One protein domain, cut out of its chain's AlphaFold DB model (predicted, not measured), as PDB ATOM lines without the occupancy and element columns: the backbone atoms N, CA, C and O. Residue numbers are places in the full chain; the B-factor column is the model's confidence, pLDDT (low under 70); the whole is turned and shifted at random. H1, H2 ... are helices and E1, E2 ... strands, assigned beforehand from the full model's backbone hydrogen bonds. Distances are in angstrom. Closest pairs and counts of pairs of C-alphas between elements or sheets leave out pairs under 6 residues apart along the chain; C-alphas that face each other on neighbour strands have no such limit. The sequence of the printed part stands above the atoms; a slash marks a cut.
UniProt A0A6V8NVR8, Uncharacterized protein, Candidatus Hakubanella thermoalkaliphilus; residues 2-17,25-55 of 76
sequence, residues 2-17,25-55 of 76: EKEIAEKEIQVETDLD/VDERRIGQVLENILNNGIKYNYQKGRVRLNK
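Overview. This is residues 2 to 17 and 25 to 55 of the 76 residues of an uncharacterized protein of Candidatus Hakubanella thermoalkaliphilus (UniProt A0A6V8NVR8). Picture a V: one arm is a narrow ribbon of two parallel strands, E1 and E2, the other is the long helix H2, and they come together where H2 ends and the strands begin, with the short helix H1 beside that end of H2. The arms open toward the cut, and residues 25 to 33, of which 27 to 33 belong to H2, stick out past the rest. The printed part has 47 residues, with two named helices and two named strands in the order H1, E1, H2, E2; the class is mixed, helices and strands. It is elongated, spanning 34 by 21 by 14 A, and only just loose, close to compact, with a radius of gyration of the C-alphas of 11.7 A.

Along the chain. Start with the sheet: find C-alpha 11 at (-1.711, -23.014, 46.867), where E1 begins; it covers residues 11 to 15, 12.9 A from first to last C-alpha. Its partner E2 is residues 50 to 54, 12.7 A long, and ends at C-alpha 54 at (-2.465, -31.422, 58.113). For the longest helix, go to C-alpha 27 at (-0.845, -48.356, 52.872); from there H2 runs 23.9 A to C-alpha 43, over residues 27 to 43. H1 is the short helix of residues 2 to 7.

Arrangement. Look first at E1 and E2, parallel neighbours at 12 degrees between their directions. C-alphas 11 and 50 face each other at 4.6 A, and 15 and 54 at 4.8 A. Across the pair you find N 13 and O 51 at 2.9 A, and N 53 and O 13 at 2.9 A, within hydrogen-bond range. From E2 move to H2: the closest C-alphas are those of Gly 41 and Val 51, 6.4 A apart. H1 and H2 only just touch, with 3 pairs of C-alphas within 8 A, and H2 does so with residues 42 to 43 alone; the closest are the C-alphas of Ile 5 and Ile 42, 6.7 A apart. They run the same way at a shallow tilt of 12 degrees. H1 and E2 are apart. In H1 and H2 every O i to N i+4 pair is within hydrogen-bond range.

Size, cuts and confidence. The two C-alphas farthest apart are those of Glu 7 and Val 25, at 34.6 A. Residues 18 to 24 are not printed; look there for a gap of 18.7 A between C-alphas 17 and 25, in the link across the cut from E1 to H2. Of the links printed whole, H1 to E1 is tight and H2 to E2 is short. Without residues 25 to 33, which stand free, the body spans 29 by 18 by 14 A. The B-factor column holds the model's pLDDT, with a mean of 93.6 over the printed part; no printed residue is under 70.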
ATOM      1  N   GLU A   2      -1.503 -31.497  38.666       85.31
ATOM      2  CA  GLU A   2      -0.551 -30.379  38.436       85.31
ATOM      3  C   GLU A   2      -1.074 -29.293  37.482       85.31
ATOM      4  O   GLU A   2      -0.963 -28.106  37.776       85.31
ATOM      5  N   LYS A   3      -1.718 -29.701  36.381       90.06
ATOM      6  CA  LYS A   3      -2.352 -28.779  35.431       90.06
ATOM      7  C   LYS A   3      -3.407 -27.894  36.106       90.06
ATOM      8  O   LYS A   3      -3.346 -26.680  35.983       90.06
ATOM      9  N   GLU A   4      -4.334 -28.494  36.855       91.44
ATOM     10  CA  GLU A   4      -5.399 -27.757  37.553       91.44
ATOM     11  C   GLU A   4      -4.842 -26.831  38.640       91.44
ATOM     12  O   GLU A   4      -5.365 -25.734  38.829       91.44
ATOM     13  N   ILE A   5      -3.777 -27.249  39.337       93.12
ATOM     14  CA  ILE A   5      -3.077 -26.411  40.320       93.12
ATOM     15  C   ILE A   5      -2.523 -25.155  39.643       93.12
ATOM     16  O   ILE A   5      -2.736 -24.056  40.149       93.12
ATOM     17  N   ALA A   6      -1.841 -25.312  38.506       92.88
ATOM     18  CA  ALA A   6      -1.256 -24.198  37.771       92.88
ATOM     19  C   ALA A   6      -2.328 -23.276  37.167       92.88
ATOM     20  O   ALA A   6      -2.276 -22.066  37.366       92.88
ATOM     21  N   GLU A   7      -3.333 -23.838  36.490       94.94
ATOM     22  CA  GLU A   7      -4.407 -23.073  35.836       94.94
ATOM     23  C   GLU A   7      -5.233 -22.250  36.826       94.94
ATOM     24  O   GLU A   7      -5.620 -21.117  36.540       94.94
ATOM     25  N   LYS A   8      -5.501 -22.816  38.003       94.69
ATOM     26  CA  LYS A   8      -6.267 -22.145  39.053       94.69
ATOM     27  C   LYS A   8      -5.385 -21.425  40.065       94.69
ATOM     28  O   LYS A   8      -5.936 -20.896  41.021       94.69
ATOM     29  N   GLU A   9      -4.064 -21.406  39.895       95.38
ATOM     30  CA  GLU A   9      -3.113 -20.814  40.847       95.38
ATOM     31  C   GLU A   9      -3.347 -21.290  42.301       95.38
ATOM     32  O   GLU A   9      -3.322 -20.504  43.250       95.38
ATOM     33  N   ILE A  10      -3.648 -22.581  42.486       96.06
ATOM     34  CA  ILE A  10      -3.981 -23.146  43.801       96.06
ATOM     35  C   ILE A  10      -2.714 -23.291  44.644       96.06
ATOM     36  O   ILE A  10      -1.739 -23.919  44.240       96.06
ATOM     37  N   GLN A  11      -2.756 -22.786  45.874       95.56
ATOM     38  CA  GLN A  11      -1.711 -23.014  46.867       95.56
ATOM     39  C   GLN A  11      -1.905 -24.383  47.519       95.56
ATOM     40  O   GLN A  11      -2.934 -24.633  48.153       95.56
ATOM     41  N   VAL A  12      -0.913 -25.263  47.390       92.75
ATOM     42  CA  VAL A  12      -0.902 -26.572  48.054       92.75
ATOM     43  C   VAL A  12       0.123 -26.548  49.181       92.75
ATOM     44  O   VAL A  12       1.314 -26.367  48.948       92.75
ATOM     45  N   GLU A  13      -0.349 -26.730  50.410       94.94
ATOM     46  CA  GLU A  13       0.477 -26.711  51.616       94.94
ATOM     47  C   GLU A  13       0.413 -28.066  52.321       94.94
ATOM     48  O   GLU A  13      -0.660 -28.658  52.487       94.94
ATOM     49  N   THR A  14       1.561 -28.548  52.791       90.94
ATOM     50  CA  THR A  14       1.637 -29.743  53.634       90.94
ATOM     51  C   THR A  14       2.211 -29.371  54.991       90.94
ATOM     52  O   THR A  14       3.280 -28.777  55.086       90.94
ATOM     53  N   ASP A  15       1.488 -29.724  56.045       89.56
ATOM     54  CA  ASP A  15       1.860 -29.484  57.433       89.56
ATOM     55  C   ASP A  15       1.846 -30.819  58.181       89.56
ATOM     56  O   ASP A  15       0.857 -31.228  58.807       89.56
ATOM     57  N   LEU A  16       2.945 -31.550  58.001       86.19
ATOM     58  CA  LEU A  16       3.189 -32.863  58.577       86.19
ATOM     59  C   LEU A  16       4.359 -32.748  59.552       86.19
ATOM     60  O   LEU A  16       5.475 -32.404  59.169       86.19
ATOM     61  N   ASP A  17       4.090 -33.036  60.821       80.31
ATOM     62  CA  ASP A  17       5.117 -33.099  61.859       80.31
ATOM     63  C   ASP A  17       6.169 -34.175  61.513       80.31
ATOM     64  O   ASP A  17       5.823 -35.255  61.034       80.31
ATOM     65  N   VAL A  25      -2.009 -49.712  59.159       92.12
ATOM     66  CA  VAL A  25      -3.025 -49.486  58.127       92.12
ATOM     67  C   VAL A  25      -2.632 -50.197  56.835       92.12
ATOM     68  O   VAL A  25      -1.467 -50.523  56.625       92.12
ATOM     69  N   ASP A  26      -3.601 -50.403  55.948       97.00
ATOM     70  CA  ASP A  26      -3.319 -50.762  54.558       97.00
ATOM     71  C   ASP A  26      -2.824 -49.509  53.819       97.00
ATOM     72  O   ASP A  26      -3.598 -48.589  53.535       97.00
ATOM     73  N   GLU A  27      -1.522 -49.468  53.544       95.75
ATOM     74  CA  GLU A  27      -0.845 -48.356  52.872       95.75
ATOM     75  C   GLU A  27      -1.503 -47.997  51.535       95.75
ATOM     76  O   GLU A  27      -1.732 -46.820  51.257       95.75
ATOM     77  N   ARG A  28      -1.872 -49.002  50.728       96.56
ATOM     78  CA  ARG A  28      -2.447 -48.780  49.395       96.56
ATOM     79  C   ARG A  28      -3.829 -48.157  49.494       96.56
ATOM     80  O   ARG A  28      -4.130 -47.208  48.774       96.56
ATOM     81  N   ARG A  29      -4.665 -48.659  50.408       96.56
ATOM     82  CA  ARG A  29      -6.010 -48.104  50.627       96.56
ATOM     83  C   ARG A  29      -5.949 -46.685  51.175       96.56
ATOM     84  O   ARG A  29      -6.699 -45.831  50.710       96.56
ATOM     85  N   ILE A  30      -5.064 -46.416  52.136       95.19
ATOM     86  CA  ILE A  30      -4.894 -45.061  52.673       95.19
ATOM     87  C   ILE A  30      -4.367 -44.113  51.596       95.19
ATOM     88  O   ILE A  30      -4.916 -43.021  51.457       95.19
ATOM     89  N   GLY A  31      -3.388 -44.536  50.792       94.94
ATOM     90  CA  GLY A  31      -2.895 -43.767  49.649       94.94
ATOM     91  C   GLY A  31      -4.021 -43.380  48.691       94.94
ATOM     92  O   GLY A  31      -4.220 -42.198  48.424       94.94
ATOM     93  N   GLN A  32      -4.844 -44.348  48.282       96.94
ATOM     94  CA  GLN A  32      -5.977 -44.101  47.386       96.94
ATOM     95  C   GLN A  32      -7.009 -43.130  47.982       96.94
ATOM     96  O   GLN A  32      -7.535 -42.259  47.288       96.94
ATOM     97  N   VAL A  33      -7.317 -43.258  49.277       96.19
ATOM     98  CA  VAL A  33      -8.235 -42.335  49.958       96.19
ATOM     99  C   VAL A  33      -7.663 -40.916  49.972       96.19
ATOM    100  O   VAL A  33      -8.387 -39.970  49.658       96.19
ATOM    101  N   LEU A  34      -6.376 -40.760  50.299       94.75
ATOM    102  CA  LEU A  34      -5.710 -39.457  50.308       94.75
ATOM    103  C   LEU A  34      -5.689 -38.831  48.910       94.75
ATOM    104  O   LEU A  34      -6.042 -37.661  48.776       94.75
ATOM    105  N   GLU A  35      -5.359 -39.603  47.874       94.69
ATOM    106  CA  GLU A  35      -5.385 -39.143  46.482       94.69
ATOM    107  C   GLU A  35      -6.773 -38.661  46.068       94.69
ATOM    108  O   GLU A  35      -6.908 -37.560  45.537       94.69
ATOM    109  N   ASN A  36      -7.816 -39.440  46.359       95.25
ATOM    110  CA  ASN A  36      -9.189 -39.074  46.022       95.25
ATOM    111  C   ASN A  36      -9.603 -37.755  46.685       95.25
ATOM    112  O   ASN A  36     -10.191 -36.887  46.038       95.25
ATOM    113  N   ILE A  37      -9.283 -37.582  47.968       95.69
ATOM    114  CA  ILE A  37      -9.641 -36.371  48.713       95.69
ATOM    115  C   ILE A  37      -8.844 -35.164  48.206       95.69
ATOM    116  O   ILE A  37      -9.433 -34.107  47.981       95.69
ATOM    117  N   LEU A  38      -7.533 -35.307  47.993       94.88
ATOM    118  CA  LEU A  38      -6.687 -34.225  47.483       94.88
ATOM    119  C   LEU A  38      -7.108 -33.803  46.075       94.88
ATOM    120  O   LEU A  38      -7.248 -32.611  45.808       94.88
ATOM    121  N   ASN A  39      -7.384 -34.770  45.199       94.19
ATOM    122  CA  ASN A  39      -7.845 -34.504  43.844       94.19
ATOM    123  C   ASN A  39      -9.186 -33.759  43.852       94.19
ATOM    124  O   ASN A  39      -9.340 -32.755  43.161       94.19
ATOM    125  N   ASN A  40     -10.129 -34.174  44.704       95.00
ATOM    126  CA  ASN A  40     -11.386 -33.448  44.887       95.00
ATOM    127  C   ASN A  40     -11.144 -32.016  45.386       95.00
ATOM    128  O   ASN A  40     -11.735 -31.072  44.862       95.00
ATOM    129  N   GLY A  41     -10.248 -31.842  46.359       95.00
ATOM    130  CA  GLY A  41      -9.891 -30.536  46.909       95.00
ATOM    131  C   GLY A  41      -9.270 -29.579  45.891       95.00
ATOM    132  O   GLY A  41      -9.406 -28.373  46.056       95.00
ATOM    133  N   ILE A  42      -8.622 -30.087  44.839       94.88
ATOM    134  CA  ILE A  42      -8.021 -29.289  43.757       94.88
ATOM    135  C   ILE A  42      -9.043 -29.034  42.642       94.88
ATOM    136  O   ILE A  42      -9.305 -27.886  42.265       94.88
ATOM    137  N   LYS A  43      -9.681 -30.100  42.150       92.88
ATOM    138  CA  LYS A  43     -10.645 -30.046  41.047       92.88
ATOM    139  C   LYS A  43     -11.824 -29.129  41.351       92.88
ATOM    140  O   LYS A  43     -12.253 -28.374  40.479       92.88
ATOM    141  N   TYR A  44     -12.321 -29.151  42.583       94.88
ATOM    142  CA  TYR A  44     -13.461 -28.336  43.007       94.88
ATOM    143  C   TYR A  44     -13.055 -27.075  43.778       94.88
ATOM    144  O   TYR A  44     -13.921 -26.379  44.302       94.88
ATOM    145  N   ASN A  45     -11.758 -26.743  43.826       95.25
ATOM    146  CA  ASN A  45     -11.321 -25.478  44.406       95.25
ATOM    147  C   ASN A  45     -11.645 -24.285  43.503       95.25
ATOM    148  O   ASN A  45     -11.739 -24.412  42.273       95.25
ATOM    149  N   TYR A  46     -11.732 -23.120  44.140       94.69
ATOM    150  CA  TYR A  46     -11.812 -21.823  43.482       94.69
ATOM    151  C   TYR A  46     -10.423 -21.348  43.026       94.69
ATOM    152  O   TYR A  46      -9.387 -21.842  43.479       94.69
ATOM    153  N   GLN A  47     -10.404 -20.385  42.106       96.00
ATOM    154  CA  GLN A  47      -9.169 -19.796  41.593       96.00
ATOM    155  C   GLN A  47      -8.438 -19.002  42.682       96.00
ATOM    156  O   GLN A  47      -9.069 -18.286  43.456       96.00
ATOM    157  N   LYS A  48      -7.110 -19.136  42.743       96.50
ATOM    158  CA  LYS A  48      -6.225 -18.626  43.803       96.50
ATOM    159  C   LYS A  48      -6.556 -19.178  45.195       96.50
ATOM    160  O   LYS A  48      -6.225 -18.566  46.209       96.50
ATOM    161  N   GLY A  49      -7.237 -20.325  45.248       95.25
ATOM    162  CA  GLY A  49      -7.605 -20.999  46.486       95.25
ATOM    163  C   GLY A  49      -6.455 -21.746  47.147       95.25
ATOM    164  O   GLY A  49      -5.317 -21.754  46.675       95.25
ATOM    165  N   ARG A  50      -6.763 -22.396  48.273       96.25
ATOM    166  CA  ARG A  50      -5.786 -23.139  49.073       96.25
ATOM    167  C   ARG A  50      -6.280 -24.539  49.410       96.25
ATOM    168  O   ARG A  50      -7.435 -24.718  49.796       96.25
ATOM    169  N   VAL A  51      -5.383 -25.515  49.322       95.69
ATOM    170  CA  VAL A  51      -5.549 -26.873  49.853       95.69
ATOM    171  C   VAL A  51      -4.441 -27.111  50.873       95.69
ATOM    172  O   VAL A  51      -3.265 -26.959  50.552       95.69
ATOM    173  N   ARG A  52      -4.800 -27.489  52.105       94.75
ATOM    174  CA  ARG A  52      -3.831 -27.781  53.168       94.75
ATOM    175  C   ARG A  52      -4.038 -29.182  53.725       94.75
ATOM    176  O   ARG A  52      -5.103 -29.480  54.263       94.75
ATOM    177  N   LEU A  53      -3.001 -30.009  53.648       92.81
ATOM    178  CA  LEU A  53      -2.956 -31.313  54.303       92.81
ATOM    179  C   LEU A  53      -2.273 -31.169  55.665       92.81
ATOM    180  O   LEU A  53      -1.110 -30.783  55.735       92.81
ATOM    181  N   ASN A  54      -2.989 -31.472  56.747       91.06
ATOM    182  CA  ASN A  54      -2.465 -31.422  58.113       91.06
ATOM    183  C   ASN A  54      -2.793 -32.722  58.855       91.06
ATOM    184  O   ASN A  54      -3.874 -33.289  58.681       91.06
ATOM    185  N   LYS A  55      -1.882 -33.168  59.725       85.31
ATOM    186  CA  LYS A  55      -2.155 -34.241  60.685       85.31
ATOM    187  C   LYS A  55      -2.387 -33.675  62.078       85.31
ATOM    188  O   LYS A  55      -1.565 -32.945  62.624       85.31
TER     189      LYS A  55